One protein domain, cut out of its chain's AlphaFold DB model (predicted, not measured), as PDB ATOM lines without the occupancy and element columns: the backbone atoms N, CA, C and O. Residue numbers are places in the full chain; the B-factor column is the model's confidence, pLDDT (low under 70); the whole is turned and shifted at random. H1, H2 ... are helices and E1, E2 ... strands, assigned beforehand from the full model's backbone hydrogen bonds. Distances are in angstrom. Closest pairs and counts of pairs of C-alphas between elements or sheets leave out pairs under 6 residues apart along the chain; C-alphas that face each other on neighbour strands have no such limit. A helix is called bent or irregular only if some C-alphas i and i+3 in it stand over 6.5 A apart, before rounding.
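Overview. This is residues 44 to 123 of the 123 residues of an uncharacterized protein of Eubacterium ruminantium (UniProt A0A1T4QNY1). A long, bent hairpin, E2 and E3, is widened by short strands E4 and E1 into a strongly twisted sheet, with H2 over it and H1 beside it. The printed part has 80 residues with two named helices and four named strands, in the order H1 E1 E2 E3 E4 H2; the mixed sheet runs E1 E4 E3 E2. The class is mixed, helices and strands; the whole is compact, radius of gyration of the C-alphas 12.3 A, spanning 37 by 21 by 20 A.

Along the chain. Find C-alpha 79 at (-26.639, -27.730, -42.752), where E2, residues 79 to 90, begins its 29.1 A. E3 is residues 93 to 103, 25.7 A; E4 is 110 to 113, E1 59 to 62. H1, residues 44 to 56, spans 19.0 A; H2, residues 114 to 122, ends at (-51.869, -33.157, -36.943).

Arrangement. E2 E3 E4 form a meander, each strand the antiparallel neighbour of the one before: see N 86 and O 97, 2.8 A, and, in hairpin E3 and E4, N 102 and O 111, 2.8 A. E1 is parallel to E4, N 60 and O 110 at 3.0 A. H2 is on the sheet, height 7.5 A, over E2. H1 stands at the sheet's level, height 0.7 A; its closest C-alphas to E2 are Val 53 and Tyr 88, 5.2 A. In H1 and H2 every O i to N i+4 pair is within hydrogen-bond range.

Size, cuts and confidence. The farthest C-alphas, Gly 75 and Asp 91, are 37.6 A apart. The printed part has no cut; E1 to E2 is a long link. pLDDT is under 70 at 29 residues, among them 55 to 69.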
ATOM      1  N   PRO A  44     -52.044 -46.174 -36.979       56.44
ATOM      2  CA  PRO A  44     -52.009 -46.514 -38.405       56.44
ATOM      3  C   PRO A  44     -52.121 -45.291 -39.332       56.44
ATOM      4  O   PRO A  44     -51.599 -45.317 -40.450       56.44
ATOM      5  N   MET A  45     -52.731 -44.196 -38.871       57.81
ATOM      6  CA  MET A  45     -52.766 -42.920 -39.585       57.81
ATOM      7  C   MET A  45     -51.377 -42.271 -39.644       57.81
ATOM      8  O   MET A  45     -50.972 -41.753 -40.684       57.81
ATOM      9  N   THR A  46     -50.604 -42.374 -38.562       60.78
ATOM     10  CA  THR A  46     -49.224 -41.873 -38.483       60.78
ATOM     11  C   THR A  46     -48.308 -42.606 -39.461       60.78
ATOM     12  O   THR A  46     -47.513 -41.976 -40.159       60.78
ATOM     13  N   ASP A  47     -48.431 -43.930 -39.569       66.50
ATOM     14  CA  ASP A  47     -47.598 -44.712 -40.487       66.50
ATOM     15  C   ASP A  47     -47.940 -44.451 -41.960       66.50
ATOM     16  O   ASP A  47     -47.033 -44.387 -42.799       66.50
ATOM     17  N   TRP A  48     -49.218 -44.212 -42.277       65.62
ATOM     18  CA  TRP A  48     -49.638 -43.820 -43.623       65.62
ATOM     19  C   TRP A  48     -49.081 -42.446 -44.021       65.62
ATOM     20  O   TRP A  48     -48.434 -42.328 -45.064       65.62
ATOM     21  N   VAL A  49     -49.234 -41.436 -43.155       66.69
ATOM     22  CA  VAL A  49     -48.713 -40.074 -43.377       66.69
ATOM     23  C   VAL A  49     -47.198 -40.090 -43.576       66.69
ATOM     24  O   VAL A  49     -46.668 -39.460 -44.490       66.69
ATOM     25  N   LEU A  50     -46.466 -40.848 -42.763       68.44
ATOM     26  CA  LEU A  50     -45.010 -40.924 -42.859       68.44
ATOM     27  C   LEU A  50     -44.533 -41.673 -44.107       68.44
ATOM     28  O   LEU A  50     -43.516 -41.302 -44.703       68.44
ATOM     29  N   SER A  51     -45.244 -42.721 -44.521       71.06
ATOM     30  CA  SER A  51     -44.953 -43.414 -45.776       71.06
ATOM     31  C   SER A  51     -45.164 -42.493 -46.979       71.06
ATOM     32  O   SER A  51     -44.307 -42.435 -47.863       71.06
ATOM     33  N   ASP A  52     -46.257 -41.732 -46.987       68.75
ATOM     34  CA  ASP A  52     -46.556 -40.751 -48.031       68.75
ATOM     35  C   ASP A  52     -45.486 -39.645 -48.081       68.75
ATOM     36  O   ASP A  52     -44.859 -39.405 -49.114       68.75
ATOM     37  N   VAL A  53     -45.131 -39.081 -46.924       69.00
ATOM     38  CA  VAL A  53     -44.060 -38.082 -46.806       69.00
ATOM     39  C   VAL A  53     -42.720 -38.605 -47.340       69.00
ATOM     40  O   VAL A  53     -42.014 -37.862 -48.026       69.00
ATOM     41  N   LYS A  54     -42.349 -39.871 -47.087       72.50
ATOM     42  CA  LYS A  54     -41.124 -40.480 -47.652       72.50
ATOM     43  C   LYS A  54     -41.152 -40.595 -49.173       72.50
ATOM     44  O   LYS A  54     -40.088 -40.539 -49.791       72.50
ATOM     45  N   ALA A  55     -42.324 -40.808 -49.767       68.50
ATOM     46  CA  ALA A  55     -42.457 -40.991 -51.207       68.50
ATOM     47  C   ALA A  55     -42.220 -39.678 -51.966       68.50
ATOM     48  O   ALA A  55     -41.520 -39.670 -52.979       68.50
ATOM     49  N   PHE A  56     -42.744 -38.566 -51.444       64.06
ATOM     50  CA  PHE A  56     -42.673 -37.256 -52.103       64.06
ATOM     51  C   PHE A  56     -41.458 -36.427 -51.705       64.06
ATOM     52  O   PHE A  56     -40.974 -35.594 -52.471       64.06
ATOM     53  N   ASN A  57     -40.918 -36.665 -50.514       63.06
ATOM     54  CA  ASN A  57     -39.795 -35.911 -49.994       63.06
ATOM     55  C   ASN A  57     -38.620 -36.863 -49.899       63.06
ATOM     56  O   ASN A  57     -38.699 -37.869 -49.208       63.06
ATOM     57  N   ASN A  58     -37.501 -36.546 -50.559       68.44
ATOM     58  CA  ASN A  58     -36.231 -37.257 -50.383       68.44
ATOM     59  C   ASN A  58     -35.700 -37.042 -48.949       68.44
ATOM     60  O   ASN A  58     -34.738 -36.303 -48.706       68.44
ATOM     61  N   ILE A  59     -36.384 -37.658 -47.993       69.25
ATOM     62  CA  ILE A  59     -36.320 -37.420 -46.565       69.25
ATOM     63  C   ILE A  59     -35.925 -38.709 -45.858       69.25
ATOM     64  O   ILE A  59     -36.157 -39.823 -46.330       69.25
ATOM     65  N   ARG A  60     -35.298 -38.552 -44.703       69.25
ATOM     66  CA  ARG A  60     -35.071 -39.630 -43.753       69.25
ATOM     67  C   ARG A  60     -35.587 -39.170 -42.396       69.25
ATOM     68  O   ARG A  60     -35.114 -38.146 -41.905       69.25
ATOM     69  N   PHE A  61     -36.526 -39.922 -41.821       65.88
ATOM     70  CA  PHE A  61     -36.979 -39.710 -40.444       65.88
ATOM     71  C   PHE A  61     -35.950 -40.255 -39.474       65.88
ATOM     72  O   PHE A  61     -35.357 -41.308 -39.732       65.88
ATOM     73  N   TRP A  62     -35.694 -39.499 -38.417       68.56
ATOM     74  CA  TRP A  62     -34.837 -39.908 -37.314       68.56
ATOM     75  C   TRP A  62     -35.693 -39.914 -36.050       68.56
ATOM     76  O   TRP A  62     -36.477 -38.982 -35.850       68.56
ATOM     77  N   ASP A  63     -35.543 -40.971 -35.254       55.44
ATOM     78  CA  ASP A  63     -36.305 -41.170 -34.018       55.44
ATOM     79  C   ASP A  63     -35.692 -40.409 -32.838       55.44
ATOM     80  O   ASP A  63     -36.417 -39.987 -31.952       55.44
ATOM     81  N   ASP A  64     -34.384 -40.134 -32.871       46.34
ATOM     82  CA  ASP A  64     -33.718 -39.332 -31.851       46.34
ATOM     83  C   ASP A  64     -32.807 -38.275 -32.468       46.34
ATOM     84  O   ASP A  64     -32.245 -38.447 -33.556       46.34
ATOM     85  N   LYS A  65     -32.745 -37.143 -31.757       47.44
ATOM     86  CA  LYS A  65     -32.084 -35.868 -32.070       47.44
ATOM     87  C   LYS A  65     -31.018 -35.987 -33.148       47.44
ATOM     88  O   LYS A  65     -30.061 -36.745 -33.049       47.44
ATOM     89  N   CYS A  66     -31.173 -35.159 -34.176       48.97
ATOM     90  CA  CYS A  66     -30.289 -35.078 -35.325       48.97
ATOM     91  C   CYS A  66     -28.873 -34.603 -34.930       48.97
ATOM     92  O   CYS A  66     -28.478 -33.491 -35.262       48.97
ATOM     93  N   GLU A  67     -28.097 -35.402 -34.199       53.47
ATOM     94  CA  GLU A  67     -26.785 -35.030 -33.661       53.47
ATOM     95  C   GLU A  67     -25.685 -35.181 -34.703       53.47
ATOM     96  O   GLU A  67     -24.737 -34.390 -34.730       53.47
ATOM     97  N   SER A  68     -25.839 -36.123 -35.639       62.41
ATOM     98  CA  SER A  68     -24.854 -36.272 -36.701       62.41
ATOM     99  C   SER A  68     -24.796 -34.994 -37.543       62.41
ATOM    100  O   SER A  68     -25.772 -34.524 -38.136       62.41
ATOM    101  N   LYS A  69     -23.599 -34.405 -37.574       68.69
ATOM    102  CA  LYS A  69     -23.256 -33.264 -38.430       68.69
ATOM    103  C   LYS A  69     -23.074 -33.690 -39.889       68.69
ATOM    104  O   LYS A  69     -22.934 -32.820 -40.745       68.69
ATOM    105  N   ASN A  70     -23.092 -34.995 -40.171       74.06
ATOM    106  CA  ASN A  70     -22.797 -35.581 -41.470       74.06
ATOM    107  C   ASN A  70     -24.004 -36.339 -42.040       74.06
ATOM    108  O   ASN A  70     -24.761 -37.008 -41.336       74.06
ATOM    109  N   CYS A  71     -24.158 -36.264 -43.357       69.44
ATOM    110  CA  CYS A  71     -25.197 -36.944 -44.100       69.44
ATOM    111  C   CYS A  71     -24.888 -38.436 -44.159       69.44
ATOM    112  O   CYS A  71     -23.878 -38.836 -44.727       69.44
ATOM    113  N   LEU A  72     -25.810 -39.265 -43.682       70.00
ATOM    114  CA  LEU A  72     -25.653 -40.722 -43.689       70.00
ATOM    115  C   LEU A  72     -25.540 -41.332 -45.101       70.00
ATOM    116  O   LEU A  72     -25.088 -42.460 -45.236       70.00
ATOM    117  N   LYS A  73     -25.949 -40.612 -46.159       70.94
ATOM    118  CA  LYS A  73     -25.839 -41.095 -47.549       70.94
ATOM    119  C   LYS A  73     -24.447 -40.872 -48.144       70.94
ATOM    120  O   LYS A  73     -23.971 -41.715 -48.888       70.94
ATOM    121  N   CYS A  74     -23.841 -39.710 -47.898       75.62
ATOM    122  CA  CYS A  74     -22.620 -39.286 -48.599       75.62
ATOM    123  C   CYS A  74     -21.480 -38.836 -47.673       75.62
ATOM    124  O   CYS A  74     -20.462 -38.349 -48.154       75.62
ATOM    125  N   GLY A  75     -21.656 -38.915 -46.353       75.88
ATOM    126  CA  GLY A  75     -20.669 -38.512 -45.346       75.88
ATOM    127  C   GLY A  75     -20.404 -37.002 -45.253       75.88
ATOM    128  O   GLY A  75     -19.700 -36.564 -44.349       75.88
ATOM    129  N   LYS A  76     -20.958 -36.180 -46.156       79.06
ATOM    130  CA  LYS A  76     -20.745 -34.722 -46.184       79.06
ATOM    131  C   LYS A  76     -21.542 -34.004 -45.102       79.06
ATOM    132  O   LYS A  76     -22.607 -34.469 -44.707       79.06
ATOM    133  N   ARG A  77     -21.070 -32.826 -44.684       80.06
ATOM    134  CA  ARG A  77     -21.753 -32.018 -43.667       80.06
ATOM    135  C   ARG A  77     -23.189 -31.680 -44.077       80.06
ATOM    136  O   ARG A  77     -23.461 -31.294 -45.214       80.06
ATOM    137  N   THR A  78     -24.102 -31.820 -43.129       79.50
ATOM    138  CA  THR A  78     -25.485 -31.349 -43.226       79.50
ATOM    139  C   THR A  78     -25.593 -29.957 -42.623       79.50
ATOM    140  O   THR A  78     -24.990 -29.690 -41.585       79.50
ATOM    141  N   THR A  79     -26.387 -29.089 -43.238       81.62
ATOM    142  CA  THR A  79     -26.639 -27.730 -42.752       81.62
ATOM    143  C   THR A  79     -28.022 -27.668 -42.126       81.62
ATOM    144  O   THR A  79     -28.960 -28.261 -42.659       81.62
ATOM    145  N   GLN A  80     -28.156 -26.964 -41.004       82.12
ATOM    146  CA  GLN A  80     -29.460 -26.702 -40.404       82.12
ATOM    147  C   GLN A  80     -30.279 -25.782 -41.315       82.12
ATOM    148  O   GLN A  80     -29.741 -24.861 -41.930       82.12
ATOM    149  N   SER A  81     -31.566 -26.071 -41.446       79.00
ATOM    150  CA  SER A  81     -32.517 -25.290 -42.224       79.00
ATOM    151  C   SER A  81     -33.815 -25.189 -41.443       79.00
ATOM    152  O   SER A  81     -34.379 -26.203 -41.034       79.00
ATOM    153  N   ASN A  82     -34.285 -23.958 -41.266       76.94
ATOM    154  CA  ASN A  82     -35.495 -23.664 -40.500       76.94
ATOM    155  C   ASN A  82     -36.747 -23.591 -41.394       76.94
ATOM    156  O   ASN A  82     -37.782 -23.069 -40.998       76.94
ATOM    157  N   ARG A  83     -36.626 -24.008 -42.659       84.06
ATOM    158  CA  ARG A  83     -37.698 -23.886 -43.649       84.06
ATOM    159  C   ARG A  83     -37.581 -24.980 -44.700       84.06
ATOM    160  O   ARG A  83     -37.325 -24.716 -45.873       84.06
ATOM    161  N   ILE A  84     -37.702 -26.227 -44.259       82.38
ATOM    162  CA  ILE A  84     -37.758 -27.382 -45.150       82.38
ATOM    163  C   ILE A  84     -39.219 -27.625 -45.503       82.38
ATOM    164  O   ILE A  84     -40.013 -27.960 -44.634       82.38
ATOM    165  N   GLU A  85     -39.560 -27.476 -46.777       83.44
ATOM    166  CA  GLU A  85     -40.888 -27.835 -47.270       83.44
ATOM    167  C   GLU A  85     -41.041 -29.357 -47.339       83.44
ATOM    168  O   GLU A  85     -40.184 -30.040 -47.922       83.44
ATOM    169  N   ILE A  86     -42.112 -29.866 -46.737       82.69
ATOM    170  CA  ILE A  86     -42.502 -31.272 -46.717       82.69
ATOM    171  C   ILE A  86     -43.894 -31.405 -47.317       82.69
ATOM    172  O   ILE A  86     -44.844 -30.834 -46.792       82.69
ATOM    173  N   PHE A  87     -44.002 -32.181 -48.389       79.00
ATOM    174  CA  PHE A  87     -45.270 -32.499 -49.043       79.00
ATOM    175  C   PHE A  87     -45.927 -33.741 -48.438       79.00
ATOM    176  O   PHE A  87     -45.228 -34.697 -48.102       79.00
ATOM    177  N   TYR A  88     -47.248 -33.741 -48.327       77.12
ATOM    178  CA  TYR A  88     -48.038 -34.866 -47.831       77.12
ATOM    179  C   TYR A  88     -49.462 -34.798 -48.385       77.12
ATOM    180  O   TYR A  88     -49.943 -33.721 -48.737       77.12
ATOM    181  N   HIS A  89     -50.147 -35.933 -48.449       72.19
ATOM    182  CA  HIS A  89     -51.563 -35.998 -48.777       72.19
ATOM    183  C   HIS A  89     -52.424 -35.859 -47.525       72.19
ATOM    184  O   HIS A  89     -52.233 -36.569 -46.538       72.19
ATOM    185  N   ASN A  90     -53.425 -34.989 -47.603       72.88
ATOM    186  CA  ASN A  90     -54.524 -34.913 -46.649       72.88
ATOM    187  C   ASN A  90     -55.839 -34.841 -47.428       72.88
ATOM    188  O   ASN A  90     -55.942 -34.048 -48.359       72.88
ATOM    189  N   ASP A  91     -56.805 -35.705 -47.114       72.38
ATOM    190  CA  ASP A  91     -58.100 -35.784 -47.807       72.38
ATOM    191  C   ASP A  91     -58.010 -35.789 -49.350       72.38
ATOM    192  O   ASP A  91     -58.858 -35.240 -50.048       72.38
ATOM    193  N   LYS A  92     -56.989 -36.473 -49.896       68.69
ATOM    194  CA  LYS A  92     -56.672 -36.574 -51.342       68.69
ATOM    195  C   LYS A  92     -56.133 -35.288 -51.986       68.69
ATOM    196  O   LYS A  92     -55.914 -35.273 -53.195       68.69
ATOM    197  N   GLU A  93     -55.854 -34.253 -51.206       71.81
ATOM    198  CA  GLU A  93     -55.146 -33.056 -51.653       71.81
ATOM    199  C   GLU A  93     -53.668 -33.128 -51.266       71.81
ATOM    200  O   GLU A  93     -53.324 -33.504 -50.144       71.81
ATOM    201  N   LEU A  94     -52.784 -32.732 -52.185       77.19
ATOM    202  CA  LEU A  94     -51.369 -32.550 -51.879       77.19
ATOM    203  C   LEU A  94     -51.188 -31.225 -51.135       77.19
ATOM    204  O   LEU A  94     -51.419 -30.151 -51.690       77.19
ATOM    205  N   ARG A  95     -50.748 -31.298 -49.883       78.38
ATOM    206  CA  ARG A  95     -50.445 -30.150 -49.027       78.38
ATOM    207  C   ARG A  95     -48.956 -30.091 -48.725       78.38
ATOM    208  O   ARG A  95     -48.227 -31.064 -48.928       78.38
ATOM    209  N   SER A  96     -48.494 -28.942 -48.237       81.31
ATOM    210  CA  SER A  96     -47.134 -28.799 -47.727       81.31
ATOM    211  C   SER A  96     -47.100 -28.138 -46.354       81.31
ATOM    212  O   SER A  96     -47.942 -27.309 -46.016       81.31
ATOM    213  N   VAL A  97     -46.126 -28.543 -45.543       82.44
ATOM    214  CA  VAL A  97     -45.777 -27.910 -44.266       82.44
ATOM    215  C   VAL A  97     -44.304 -27.534 -44.275       82.44
ATOM    216  O   VAL A  97     -43.474 -28.197 -44.901       82.44
ATOM    217  N   PHE A  98     -43.965 -26.464 -43.564       85.12
ATOM    218  CA  PHE A  98     -42.579 -26.061 -43.366       85.12
ATOM    219  C   PHE A  98     -42.106 -26.521 -41.999       85.12
ATOM    220  O   PHE A  98     -42.677 -26.147 -40.980       85.12
ATOM    221  N   VAL A  99     -41.030 -27.300 -41.985       83.44
ATOM    222  CA  VAL A  99     -40.458 -27.861 -40.761       83.44
ATOM    223  C   VAL A  99     -38.990 -27.491 -40.613       83.44
ATOM    224  O   VAL A  99     -38.267 -27.243 -41.588       83.44
ATOM    225  N   ASN A 100     -38.535 -27.495 -39.366       81.12
ATOM    226  CA  ASN A 100     -37.128 -27.344 -39.033       81.12
ATOM    227  C   ASN A 100     -36.408 -28.684 -39.187       81.12
ATOM    228  O   ASN A 100     -36.897 -29.730 -38.762       81.12
ATOM    229  N   GLY A 101     -35.208 -28.664 -39.757       81.44
ATOM    230  CA  GLY A 101     -34.401 -29.868 -39.885       81.44
ATOM    231  C   GLY A 101     -33.014 -29.591 -40.435       81.44
ATOM    232  O   GLY A 101     -32.469 -28.492 -40.320       81.44
ATOM    233  N   LYS A 102     -32.414 -30.610 -41.040       80.50
ATOM    234  CA  LYS A 102     -31.119 -30.504 -41.703       80.50
ATOM    235  C   LYS A 102     -31.219 -30.929 -43.156       80.50
ATOM    236  O   LYS A 102     -31.918 -31.880 -43.492       80.50
ATOM    237  N   ILE A 103     -30.461 -30.271 -44.019       81.50
ATOM    238  CA  ILE A 103     -30.344 -30.633 -45.429       81.50
ATOM    239  C   ILE A 103     -28.885 -30.894 -45.787       81.50
ATOM    240  O   ILE A 103     -27.974 -30.150 -45.414       81.50
ATOM    241  N   CYS A 104     -28.641 -31.975 -46.521       77.62
ATOM    242  CA  CYS A 104     -27.346 -32.186 -47.144       77.62
ATOM    243  C   CYS A 104     -27.291 -31.432 -48.473       77.62
ATOM    244  O   CYS A 104     -27.946 -31.836 -49.431       77.62
ATOM    245  N   ARG A 105     -26.461 -30.386 -48.565       79.19
ATOM    246  CA  ARG A 105     -26.269 -29.633 -49.820       79.19
ATOM    247  C   ARG A 105     -25.705 -30.483 -50.961       79.19
ATOM    248  O   ARG A 105     -25.947 -30.174 -52.115       79.19
ATOM    249  N   ASN A 106     -24.991 -31.564 -50.640       77.25
ATOM    250  CA  ASN A 106     -24.358 -32.419 -51.644       77.25
ATOM    251  C   ASN A 106     -25.333 -33.395 -52.321       77.25
ATOM    252  O   ASN A 106     -25.136 -33.755 -53.472       77.25
ATOM    253  N   CYS A 107     -26.357 -33.877 -51.610       74.06
ATOM    254  CA  CYS A 107     -27.274 -34.890 -52.152       74.06
ATOM    255  C   CYS A 107     -28.760 -34.547 -51.990       74.06
ATOM    256  O   CYS A 107     -29.605 -35.425 -52.165       74.06
ATOM    257  N   GLY A 108     -29.074 -33.320 -51.569       72.25
ATOM    258  CA  GLY A 108     -30.435 -32.805 -51.385       72.25
ATOM    259  C   GLY A 108     -31.263 -33.518 -50.313       72.25
ATOM    260  O   GLY A 108     -32.449 -33.240 -50.170       72.25
ATOM    261  N   ARG A 109     -30.668 -34.458 -49.567       76.81
ATOM    262  CA  ARG A 109     -31.410 -35.298 -48.624       76.81
ATOM    263  C   ARG A 109     -31.756 -34.492 -47.378       76.81
ATOM    264  O   ARG A 109     -30.865 -33.929 -46.733       76.81
ATOM    265  N   LYS A 110     -33.047 -34.461 -47.066       80.19
ATOM    266  CA  LYS A 110     -33.630 -33.784 -45.908       80.19
ATOM    267  C   LYS A 110     -33.635 -34.751 -44.718       80.19
ATOM    268  O   LYS A 110     -33.915 -35.938 -44.875       80.19
ATOM    269  N   CYS A 111     -33.276 -34.264 -43.543       74.50
ATOM    270  CA  CYS A 111     -33.307 -35.002 -42.284       74.50
ATOM    271  C   CYS A 111     -34.179 -34.202 -41.325       74.50
ATOM    272  O   CYS A 111     -33.869 -33.045 -41.034       74.50
ATOM    273  N   VAL A 112     -35.275 -34.803 -40.884       73.62
ATOM    274  CA  VAL A 112     -36.278 -34.154 -40.037       73.62
ATOM    275  C   VAL A 112     -36.709 -35.162 -38.974       73.62
ATOM    276  O   VAL A 112     -36.750 -36.365 -39.249       73.62
ATOM    277  N   ALA A 113     -36.978 -34.676 -37.764       73.06
ATOM    278  CA  ALA A 113     -37.508 -35.512 -36.695       73.06
ATOM    279  C   ALA A 113     -38.936 -35.960 -37.031       73.06
ATOM    280  O   ALA A 113     -39.732 -35.170 -37.543       73.06
ATOM    281  N   LYS A 114     -39.243 -37.226 -36.741       73.06
ATOM    282  CA  LYS A 114     -40.561 -37.824 -36.992       73.06
ATOM    283  C   LYS A 114     -41.672 -37.053 -36.269       73.06
ATOM    284  O   LYS A 114     -42.660 -36.689 -36.895       73.06
ATOM    285  N   GLU A 115     -41.454 -36.746 -34.993       69.12
ATOM    286  CA  GLU A 115     -42.401 -36.038 -34.120       69.12
ATOM    287  C   GLU A 115     -42.761 -34.652 -34.662       69.12
ATOM    288  O   GLU A 115     -43.933 -34.344 -34.808       69.12
ATOM    289  N   ILE A 116     -41.768 -33.872 -35.113       71.25
ATOM    290  CA  ILE A 116     -41.997 -32.531 -35.684       71.25
ATOM    291  C   ILE A 116     -42.930 -32.588 -36.901       71.25
ATOM    292  O   ILE A 116     -43.730 -31.680 -37.109       71.25
ATOM    293  N   ILE A 117     -42.818 -33.631 -37.729       73.69
ATOM    294  CA  ILE A 117     -43.673 -33.793 -38.911       73.69
ATOM    295  C   ILE A 117     -45.091 -34.161 -38.500       73.69
ATOM    296  O   ILE A 117     -46.029 -33.583 -39.037       73.69
ATOM    297  N   ILE A 118     -45.239 -35.091 -37.557       73.12
ATOM    298  CA  ILE A 118     -46.549 -35.505 -37.049       73.12
ATOM    299  C   ILE A 118     -47.248 -34.313 -36.400       73.12
ATOM    300  O   ILE A 118     -48.355 -33.984 -36.804       73.12
ATOM    301  N   ASP A 119     -46.573 -33.603 -35.496       72.62
ATOM    302  CA  ASP A 119     -47.116 -32.412 -34.845       72.62
ATOM    303  C   ASP A 119     -47.512 -31.350 -35.876       72.62
ATOM    304  O   ASP A 119     -48.579 -30.760 -35.769       72.62
ATOM    305  N   SER A 120     -46.705 -31.134 -36.921       73.25
ATOM    306  CA  SER A 120     -47.008 -30.127 -37.953       73.25
ATOM    307  C   SER A 120     -48.169 -30.510 -38.875       73.25
ATOM    308  O   SER A 120     -48.757 -29.627 -39.492       73.25
ATOM    309  N   ILE A 121     -48.460 -31.805 -39.033       70.75
ATOM    310  CA  ILE A 121     -49.538 -32.311 -39.898       70.75
ATOM    311  C   ILE A 121     -50.839 -32.512 -39.106       70.75
ATOM    312  O   ILE A 121     -51.918 -32.355 -39.671       70.75
ATOM    313  N   CYS A 122     -50.739 -32.861 -37.822       64.94
ATOM    314  CA  CYS A 122     -51.869 -33.157 -36.943       64.94
ATOM    315  C   CYS A 122     -52.284 -31.993 -36.022       64.94
ATOM    316  O   CYS A 122     -53.250 -32.169 -35.277       64.94
ATOM    317  N   SER A 123     -51.571 -30.856 -36.035       59.31
ATOM    318  CA  SER A 123     -51.981 -29.620 -35.333       59.31
ATOM    319  C   SER A 123     -53.134 -28.891 -36.018       59.31
ATOM    320  O   SER A 123     -53.306 -29.053 -37.246       59.31
TER     321      SER A 123